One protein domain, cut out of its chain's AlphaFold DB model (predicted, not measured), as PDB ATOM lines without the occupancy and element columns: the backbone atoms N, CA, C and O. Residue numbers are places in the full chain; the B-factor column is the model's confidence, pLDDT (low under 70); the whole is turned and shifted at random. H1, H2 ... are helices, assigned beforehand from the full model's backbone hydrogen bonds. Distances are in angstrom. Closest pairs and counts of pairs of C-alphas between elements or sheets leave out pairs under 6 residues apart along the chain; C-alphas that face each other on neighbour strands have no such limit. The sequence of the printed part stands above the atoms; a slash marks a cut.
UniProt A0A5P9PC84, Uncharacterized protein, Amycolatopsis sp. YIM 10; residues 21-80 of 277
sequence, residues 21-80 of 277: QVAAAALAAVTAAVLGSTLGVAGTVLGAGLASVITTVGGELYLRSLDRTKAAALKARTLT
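This is residues 21 to 80 of the 277 residues of an uncharacterized protein of Amycolatopsis sp. YIM 10 (UniProt A0A5P9PC84). A long helix, H2, forms a rod, and a shorter helix, H1, folds back from its beginning, the two making an uneven helical hairpin shaped as a narrow V. They meet only near the turn; residues 51 to 80 of H2 and residues 21 to 29 of H1 stand free. The 60 printed residues hold two named helices, H1 then H2, and no named strand: all helix. The whole is extended, with a radius of gyration of the C-alphas of 17.7 A, and spans 58 by 20 by 10 A.

H2, residues 41 to 80, and H1, residues 21 to 37, are a helical hairpin. They run opposite ways at a shallow tilt of 20 degrees. H1 touches H2 with residues 34 to 37 alone, and H2 touches H1 with residues 43 to 47 alone; the closest C-alphas, those of Ser 37 and Gly 43, are 4.1 A apart. In both helices every O i to N i+4 pair is within hydrogen-bond range.

H2 measures 57.5 A from C-alpha 41 at (185.816, 192.547, 227.337) to C-alpha 80 at (173.826, 248.738, 228.149). H1 measures 23.7 A and begins at C-alpha 21 at (178.470, 218.077, 211.232).

The C-alphas farthest apart, of Gly 40 and Thr 80, are 58.5 A apart. The printed part has no cut, and its one link is tight. pLDDT is under 70 at residues 34, 37 to 39, 65 and 69 to 80.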
ATOM      1  N   GLN A  21     178.260 219.190 212.165       81.62
ATOM      2  CA  GLN A  21     178.470 218.077 211.232       81.62
ATOM      3  C   GLN A  21     179.572 217.130 211.721       81.62
ATOM      4  O   GLN A  21     179.438 215.917 211.593       81.62
ATOM      5  N   VAL A  22     180.630 217.672 212.337       81.44
ATOM      6  CA  VAL A  22     181.660 216.855 213.003       81.44
ATOM      7  C   VAL A  22     181.065 216.108 214.190       81.44
ATOM      8  O   VAL A  22     181.310 214.917 214.336       81.44
ATOM      9  N   ALA A  23     180.256 216.783 215.010       79.88
ATOM     10  CA  ALA A  23     179.594 216.161 216.152       79.88
ATOM     11  C   ALA A  23     178.642 215.034 215.718       79.88
ATOM     12  O   ALA A  23     178.682 213.952 216.295       79.88
ATOM     13  N   ALA A  24     177.844 215.246 214.665       84.88
ATOM     14  CA  ALA A  24     176.959 214.220 214.115       84.88
ATOM     15  C   ALA A  24     177.739 213.002 213.586       84.88
ATOM     16  O   ALA A  24     177.394 211.867 213.909       84.88
ATOM     17  N   ALA A  25     178.821 213.227 212.832       82.44
ATOM     18  CA  ALA A  25     179.675 212.152 212.325       82.44
ATOM     19  C   ALA A  25     180.382 211.386 213.457       82.44
ATOM     20  O   ALA A  25     180.460 210.160 213.418       82.44
ATOM     21  N   ALA A  26     180.848 212.095 214.488       85.31
ATOM     22  CA  ALA A  26     181.439 211.482 215.671       85.31
ATOM     23  C   ALA A  26     180.418 210.602 216.408       85.31
ATOM     24  O   ALA A  26     180.712 209.445 216.682       85.31
ATOM     25  N   LEU A  27     179.202 211.099 216.662       81.88
ATOM     26  CA  LEU A  27     178.133 210.330 217.313       81.88
ATOM     27  C   LEU A  27     177.726 209.086 216.511       81.88
ATOM     28  O   LEU A  27     177.505 208.024 217.095       81.88
ATOM     29  N   ALA A  28     177.680 209.190 215.180       90.31
ATOM     30  CA  ALA A  28     177.426 208.051 214.301       90.31
ATOM     31  C   ALA A  28     178.538 206.990 214.406       90.31
ATOM     32  O   ALA A  28     178.246 205.806 214.576       90.31
ATOM     33  N   ALA A  29     179.808 207.412 214.382       86.06
ATOM     34  CA  ALA A  29     180.953 206.517 214.541       86.06
ATOM     35  C   ALA A  29     180.987 205.852 215.926       86.06
ATOM     36  O   ALA A  29     181.232 204.652 216.012       86.06
ATOM     37  N   VAL A  30     180.687 206.598 216.999       82.69
ATOM     38  CA  VAL A  30     180.566 206.035 218.353       82.69
ATOM     39  C   VAL A  30     179.450 204.999 218.396       82.69
ATOM     40  O   VAL A  30     179.661 203.927 218.940       82.69
ATOM     41  N   THR A  31     178.298 205.262 217.780       81.19
ATOM     42  CA  THR A  31     177.185 204.300 217.742       81.19
ATOM     43  C   THR A  31     177.595 203.013 217.021       81.19
ATOM     44  O   THR A  31     177.425 201.929 217.573       81.19
ATOM     45  N   ALA A  32     178.226 203.105 215.847       83.88
ATOM     46  CA  ALA A  32     178.733 201.935 215.122       83.88
ATOM     47  C   ALA A  32     179.814 201.171 215.911       83.88
ATOM     48  O   ALA A  32     179.785 199.941 215.979       83.88
ATOM     49  N   ALA A  33     180.732 201.894 216.556       78.62
ATOM     50  CA  ALA A  33     181.764 201.313 217.406       78.62
ATOM     51  C   ALA A  33     181.168 200.631 218.641       78.62
ATOM     52  O   ALA A  33     181.603 199.542 218.989       78.62
ATOM     53  N   VAL A  34     180.159 201.230 219.280       69.81
ATOM     54  CA  VAL A  34     179.455 200.661 220.437       69.81
ATOM     55  C   VAL A  34     178.698 199.397 220.038       69.81
ATOM     56  O   VAL A  34     178.790 198.407 220.756       69.81
ATOM     57  N   LEU A  35     178.035 199.372 218.875       78.56
ATOM     58  CA  LEU A  35     177.404 198.149 218.366       78.56
ATOM     59  C   LEU A  35     178.440 197.041 218.101       78.56
ATOM     60  O   LEU A  35     178.217 195.901 218.504       78.56
ATOM     61  N   GLY A  36     179.594 197.370 217.510       73.56
ATOM     62  CA  GLY A  36     180.694 196.414 217.305       73.56
ATOM     63  C   GLY A  36     181.429 196.003 218.593       73.56
ATOM     64  O   GLY A  36     181.989 194.915 218.675       73.56
ATOM     65  N   SER A  37     181.395 196.852 219.617       68.94
ATOM     66  CA  SER A  37     182.068 196.694 220.913       68.94
ATOM     67  C   SER A  37     181.388 195.657 221.820       68.94
ATOM     68  O   SER A  37     182.024 195.087 222.704       68.94
ATOM     69  N   THR A  38     180.124 195.317 221.557       64.62
ATOM     70  CA  THR A  38     179.344 194.355 222.364       64.62
ATOM     71  C   THR A  38     179.873 192.910 222.371       64.62
ATOM     72  O   THR A  38     179.397 192.099 223.160       64.62
ATOM     73  N   LEU A  39     180.882 192.573 221.560       69.50
ATOM     74  CA  LEU A  39     181.425 191.213 221.424       69.50
ATOM     75  C   LEU A  39     182.362 190.761 222.573       69.50
ATOM     76  O   LEU A  39     182.907 189.661 222.503       69.50
ATOM     77  N   GLY A  40     182.549 191.548 223.645       74.62
ATOM     78  CA  GLY A  40     183.208 191.077 224.876       74.62
ATOM     79  C   GLY A  40     183.982 192.142 225.660       74.62
ATOM     80  O   GLY A  40     183.724 193.336 225.546       74.62
ATOM     81  N   VAL A  41     184.972 191.703 226.452       75.50
ATOM     82  CA  VAL A  41     185.816 192.547 227.337       75.50
ATOM     83  C   VAL A  41     186.529 193.677 226.579       75.50
ATOM     84  O   VAL A  41     186.736 194.763 227.122       75.50
ATOM     85  N   ALA A  42     186.838 193.463 225.297       75.88
ATOM     86  CA  ALA A  42     187.389 194.489 224.413       75.88
ATOM     87  C   ALA A  42     186.498 195.741 224.344       75.88
ATOM     88  O   ALA A  42     186.999 196.860 224.225       75.88
ATOM     89  N   GLY A  43     185.184 195.567 224.491       74.19
ATOM     90  CA  GLY A  43     184.241 196.660 224.418       74.19
ATOM     91  C   GLY A  43     184.264 197.609 225.606       74.19
ATOM     92  O   GLY A  43     184.135 198.823 225.437       74.19
ATOM     93  N   THR A  44     184.512 197.084 226.806       81.19
ATOM     94  CA  THR A  44     184.671 197.902 228.014       81.19
ATOM     95  C   THR A  44     185.952 198.727 227.952       81.19
ATOM     96  O   THR A  44     185.932 199.907 228.295       81.19
ATOM     97  N   VAL A  45     187.049 198.146 227.456       79.31
ATOM     98  CA  VAL A  45     188.328 198.861 227.298       79.31
ATOM     99  C   VAL A  45     188.199 199.973 226.254       79.31
ATOM    100  O   VAL A  45     188.615 201.106 226.498       79.31
ATOM    101  N   LEU A  46     187.552 199.686 225.119       78.19
ATOM    102  CA  LEU A  46     187.322 200.675 224.067       78.19
ATOM    103  C   LEU A  46     186.346 201.775 224.521       78.19
ATOM    104  O   LEU A  46     186.570 202.952 224.241       78.19
ATOM    105  N   GLY A  47     185.306 201.406 225.274       74.06
ATOM    106  CA  GLY A  47     184.340 202.334 225.862       74.06
ATOM    107  C   GLY A  47     184.967 203.262 226.903       74.06
ATOM    108  O   GLY A  47     184.740 204.470 226.855       74.06
ATOM    109  N   ALA A  48     185.813 202.730 227.788       87.81
ATOM    110  CA  ALA A  48     186.550 203.525 228.770       87.81
ATOM    111  C   ALA A  48     187.535 204.494 228.093       87.81
ATOM    112  O   ALA A  48     187.604 205.669 228.464       87.81
ATOM    113  N   GLY A  49     188.240 204.036 227.052       86.75
ATOM    114  CA  GLY A  49     189.121 204.883 226.249       86.75
ATOM    115  C   GLY A  49     188.372 206.031 225.566       86.75
ATOM    116  O   GLY A  49     188.765 207.191 225.698       86.75
ATOM    117  N   LEU A  50     187.252 205.740 224.893       82.25
ATOM    118  CA  LEU A  50     186.436 206.772 224.241       82.25
ATOM    119  C   LEU A  50     185.837 207.764 225.247       82.25
ATOM    120  O   LEU A  50     185.839 208.968 224.990       82.25
ATOM    121  N   ALA A  51     185.346 207.280 226.390       83.56
ATOM    122  CA  ALA A  51     184.779 208.125 227.438       83.56
ATOM    123  C   ALA A  51     185.815 209.115 227.995       83.56
ATOM    124  O   ALA A  51     185.483 210.279 228.233       83.56
ATOM    125  N   SER A  52     187.074 208.686 228.138       89.62
ATOM    126  CA  SER A  52     188.178 209.566 228.535       89.62
ATOM    127  C   SER A  52     188.390 210.692 227.514       89.62
ATOM    128  O   SER A  52     188.377 211.866 227.884       89.62
ATOM    129  N   VAL A  53     188.456 210.365 226.218       86.06
ATOM    130  CA  VAL A  53     188.639 211.360 225.145       86.06
ATOM    131  C   VAL A  53     187.473 212.347 225.079       86.06
ATOM    132  O   VAL A  53     187.691 213.556 224.988       86.06
ATOM    133  N   ILE A  54     186.234 211.853 225.154       87.25
ATOM    134  CA  ILE A  54     185.034 212.699 225.124       87.25
ATOM    135  C   ILE A  54     185.003 213.630 226.340       87.25
ATOM    136  O   ILE A  54     184.682 214.806 226.187       87.25
ATOM    137  N   THR A  55     185.389 213.149 227.524       88.50
ATOM    138  CA  THR A  55     185.433 213.967 228.746       88.50
ATOM    139  C   THR A  55     186.482 215.074 228.642       88.50
ATOM    140  O   THR A  55     186.192 216.229 228.954       88.50
ATOM    141  N   THR A  56     187.680 214.766 228.138       86.94
ATOM    142  CA  THR A  56     188.751 215.761 227.975       86.94
ATOM    143  C   THR A  56     188.415 216.803 226.903       86.94
ATOM    144  O   THR A  56     188.506 218.004 227.157       86.94
ATOM    145  N   VAL A  57     187.981 216.375 225.714       84.31
ATOM    146  CA  VAL A  57     187.642 217.291 224.607       84.31
ATOM    147  C   VAL A  57     186.357 218.068 224.901       84.31
ATOM    148  O   VAL A  57     186.259 219.255 224.583       84.31
ATOM    149  N   GLY A  58     185.379 217.421 225.535       83.00
ATOM    150  CA  GLY A  58     184.125 218.028 225.968       83.00
ATOM    151  C   GLY A  58     184.334 219.093 227.039       83.00
ATOM    152  O   GLY A  58     183.733 220.160 226.936       83.00
ATOM    153  N   GLY A  59     185.229 218.858 228.005       84.94
ATOM    154  CA  GLY A  59     185.593 219.847 229.023       84.94
ATOM    155  C   GLY A  59     186.143 221.139 228.411       84.94
ATOM    156  O   GLY A  59     185.645 222.226 228.701       84.94
ATOM    157  N   GLU A  60     187.092 221.025 227.482       83.81
ATOM    158  CA  GLU A  60     187.668 222.175 226.771       83.81
ATOM    159  C   GLU A  60     186.652 222.883 225.857       83.81
ATOM    160  O   GLU A  60     186.568 224.114 225.842       83.81
ATOM    161  N   LEU A  61     185.829 222.134 225.114       80.88
ATOM    162  CA  LEU A  61     184.774 222.717 224.273       80.88
ATOM    163  C   LEU A  61     183.705 223.437 225.100       80.88
ATOM    164  O   LEU A  61     183.222 224.494 224.687       80.88
ATOM    165  N   TYR A  62     183.352 222.892 226.261       77.81
ATOM    166  CA  TYR A  62     182.386 223.483 227.177       77.81
ATOM    167  C   TYR A  62     182.902 224.802 227.754       77.81
ATOM    168  O   TYR A  62     182.212 225.823 227.684       77.81
ATOM    169  N   LEU A  63     184.150 224.818 228.230       80.06
ATOM    170  CA  LEU A  63     184.795 226.034 228.730       80.06
ATOM    171  C   LEU A  63     184.919 227.089 227.624       80.06
ATOM    172  O   LEU A  63     184.511 228.238 227.807       80.06
ATOM    173  N   ARG A  64     185.345 226.684 226.423       78.81
ATOM    174  CA  ARG A  64     185.469 227.583 225.268       78.81
ATOM    175  C   ARG A  64     184.125 228.130 224.775       78.81
ATOM    176  O   ARG A  64     184.076 229.249 224.256       78.81
ATOM    177  N   SER A  65     183.040 227.375 224.944       65.62
ATOM    178  CA  SER A  65     181.670 227.810 224.640       65.62
ATOM    179  C   SER A  65     181.150 228.818 225.674       65.62
ATOM    180  O   SER A  65     180.587 229.863 225.321       65.62
ATOM    181  N   LEU A  66     181.417 228.566 226.959       73.81
ATOM    182  CA  LEU A  66     181.066 229.490 228.034       73.81
ATOM    183  C   LEU A  66     181.827 230.810 227.917       73.81
ATOM    184  O   LEU A  66     181.222 231.867 228.081       73.81
ATOM    185  N   ASP A  67     183.106 230.784 227.551       73.62
ATOM    186  CA  ASP A  67     183.896 232.006 227.370       73.62
ATOM    187  C   ASP A  67     183.454 232.814 226.147       73.62
ATOM    188  O   ASP A  67     183.428 234.048 226.193       73.62
ATOM    189  N   ARG A  68     182.998 232.143 225.079       70.56
ATOM    190  CA  ARG A  68     182.376 232.806 223.922       70.56
ATOM    191  C   ARG A  68     181.142 233.609 224.342       70.56
ATOM    192  O   ARG A  68     180.951 234.733 223.872       70.56
ATOM    193  N   THR A  69     180.339 233.046 225.241       69.38
ATOM    194  CA  THR A  69     179.084 233.650 225.707       69.38
ATOM    195  C   THR A  69     179.335 234.714 226.768       69.38
ATOM    196  O   THR A  69     178.754 235.792 226.696       69.38
ATOM    197  N   LYS A  70     180.272 234.481 227.695       65.06
ATOM    198  CA  LYS A  70     180.710 235.479 228.681       65.06
ATOM    199  C   LYS A  70     181.307 236.707 227.999       65.06
ATOM    200  O   LYS A  70     180.955 237.822 228.365       65.06
ATOM    201  N   ALA A  71     182.137 236.535 226.969       62.12
ATOM    202  CA  ALA A  71     182.704 237.657 226.220       62.12
ATOM    203  C   ALA A  71     181.635 238.455 225.450       62.12
ATOM    204  O   ALA A  71     181.716 239.681 225.377       62.12
ATOM    205  N   ALA A  72     180.620 237.781 224.903       61.06
ATOM    206  CA  ALA A  72     179.487 238.439 224.253       61.06
ATOM    207  C   ALA A  72     178.575 239.156 225.267       61.06
ATOM    208  O   ALA A  72     178.174 240.294 225.034       61.06
ATOM    209  N   ALA A  73     178.320 238.540 226.424       63.88
ATOM    210  CA  ALA A  73     177.510 239.106 227.498       63.88
ATOM    211  C   ALA A  73     178.197 240.295 228.184       63.88
ATOM    212  O   ALA A  73     177.536 241.278 228.501       63.88
ATOM    213  N   LEU A  74     179.518 240.253 228.379       65.94
ATOM    214  CA  LEU A  74     180.281 241.385 228.909       65.94
ATOM    215  C   LEU A  74     180.274 242.565 227.932       65.94
ATOM    216  O   LEU A  74     180.025 243.687 228.361       65.94
ATOM    217  N   LYS A  75     180.437 242.319 226.623       63.72
ATOM    218  CA  LYS A  75     180.333 243.367 225.589       63.72
ATOM    219  C   LYS A  75     178.925 243.960 225.485       63.72
ATOM    220  O   LYS A  75     178.785 245.170 225.320       63.72
ATOM    221  N   ALA A  76     177.887 243.137 225.621       66.25
ATOM    222  CA  ALA A  76     176.507 243.613 225.681       66.25
ATOM    223  C   ALA A  76     176.254 244.435 226.959       66.25
ATOM    224  O   ALA A  76     175.694 245.525 226.896       66.25
ATOM    225  N   ARG A  77     176.757 243.982 228.116       59.25
ATOM    226  CA  ARG A  77     176.622 244.703 229.391       59.25
ATOM    227  C   ARG A  77     177.341 246.047 229.389       59.25
ATOM    228  O   ARG A  77     176.773 246.995 229.918       59.25
ATOM    229  N   THR A  78     178.517 246.171 228.772       58.78
ATOM    230  CA  THR A  78     179.231 247.461 228.668       58.78
ATOM    231  C   THR A  78     178.526 248.469 227.765       58.78
ATOM    232  O   THR A  78     178.659 249.667 227.981       58.78
ATOM    233  N   LEU A  79     177.759 248.008 226.773       60.34
ATOM    234  CA  LEU A  79     176.973 248.892 225.905       60.34
ATOM    235  C   LEU A  79     175.623 249.279 226.529       60.34
ATOM    236  O   LEU A  79     175.078 250.329 226.200       60.34
ATOM    237  N   THR A  80     175.102 248.474 227.459       58.66
ATOM    238  CA  THR A  80     173.826 248.738 228.149       58.66
ATOM    239  C   THR A  80     173.992 249.438 229.507       58.66
ATOM    240  O   THR A  80     173.039 250.037 229.997       58.66
TER     241      THR A  80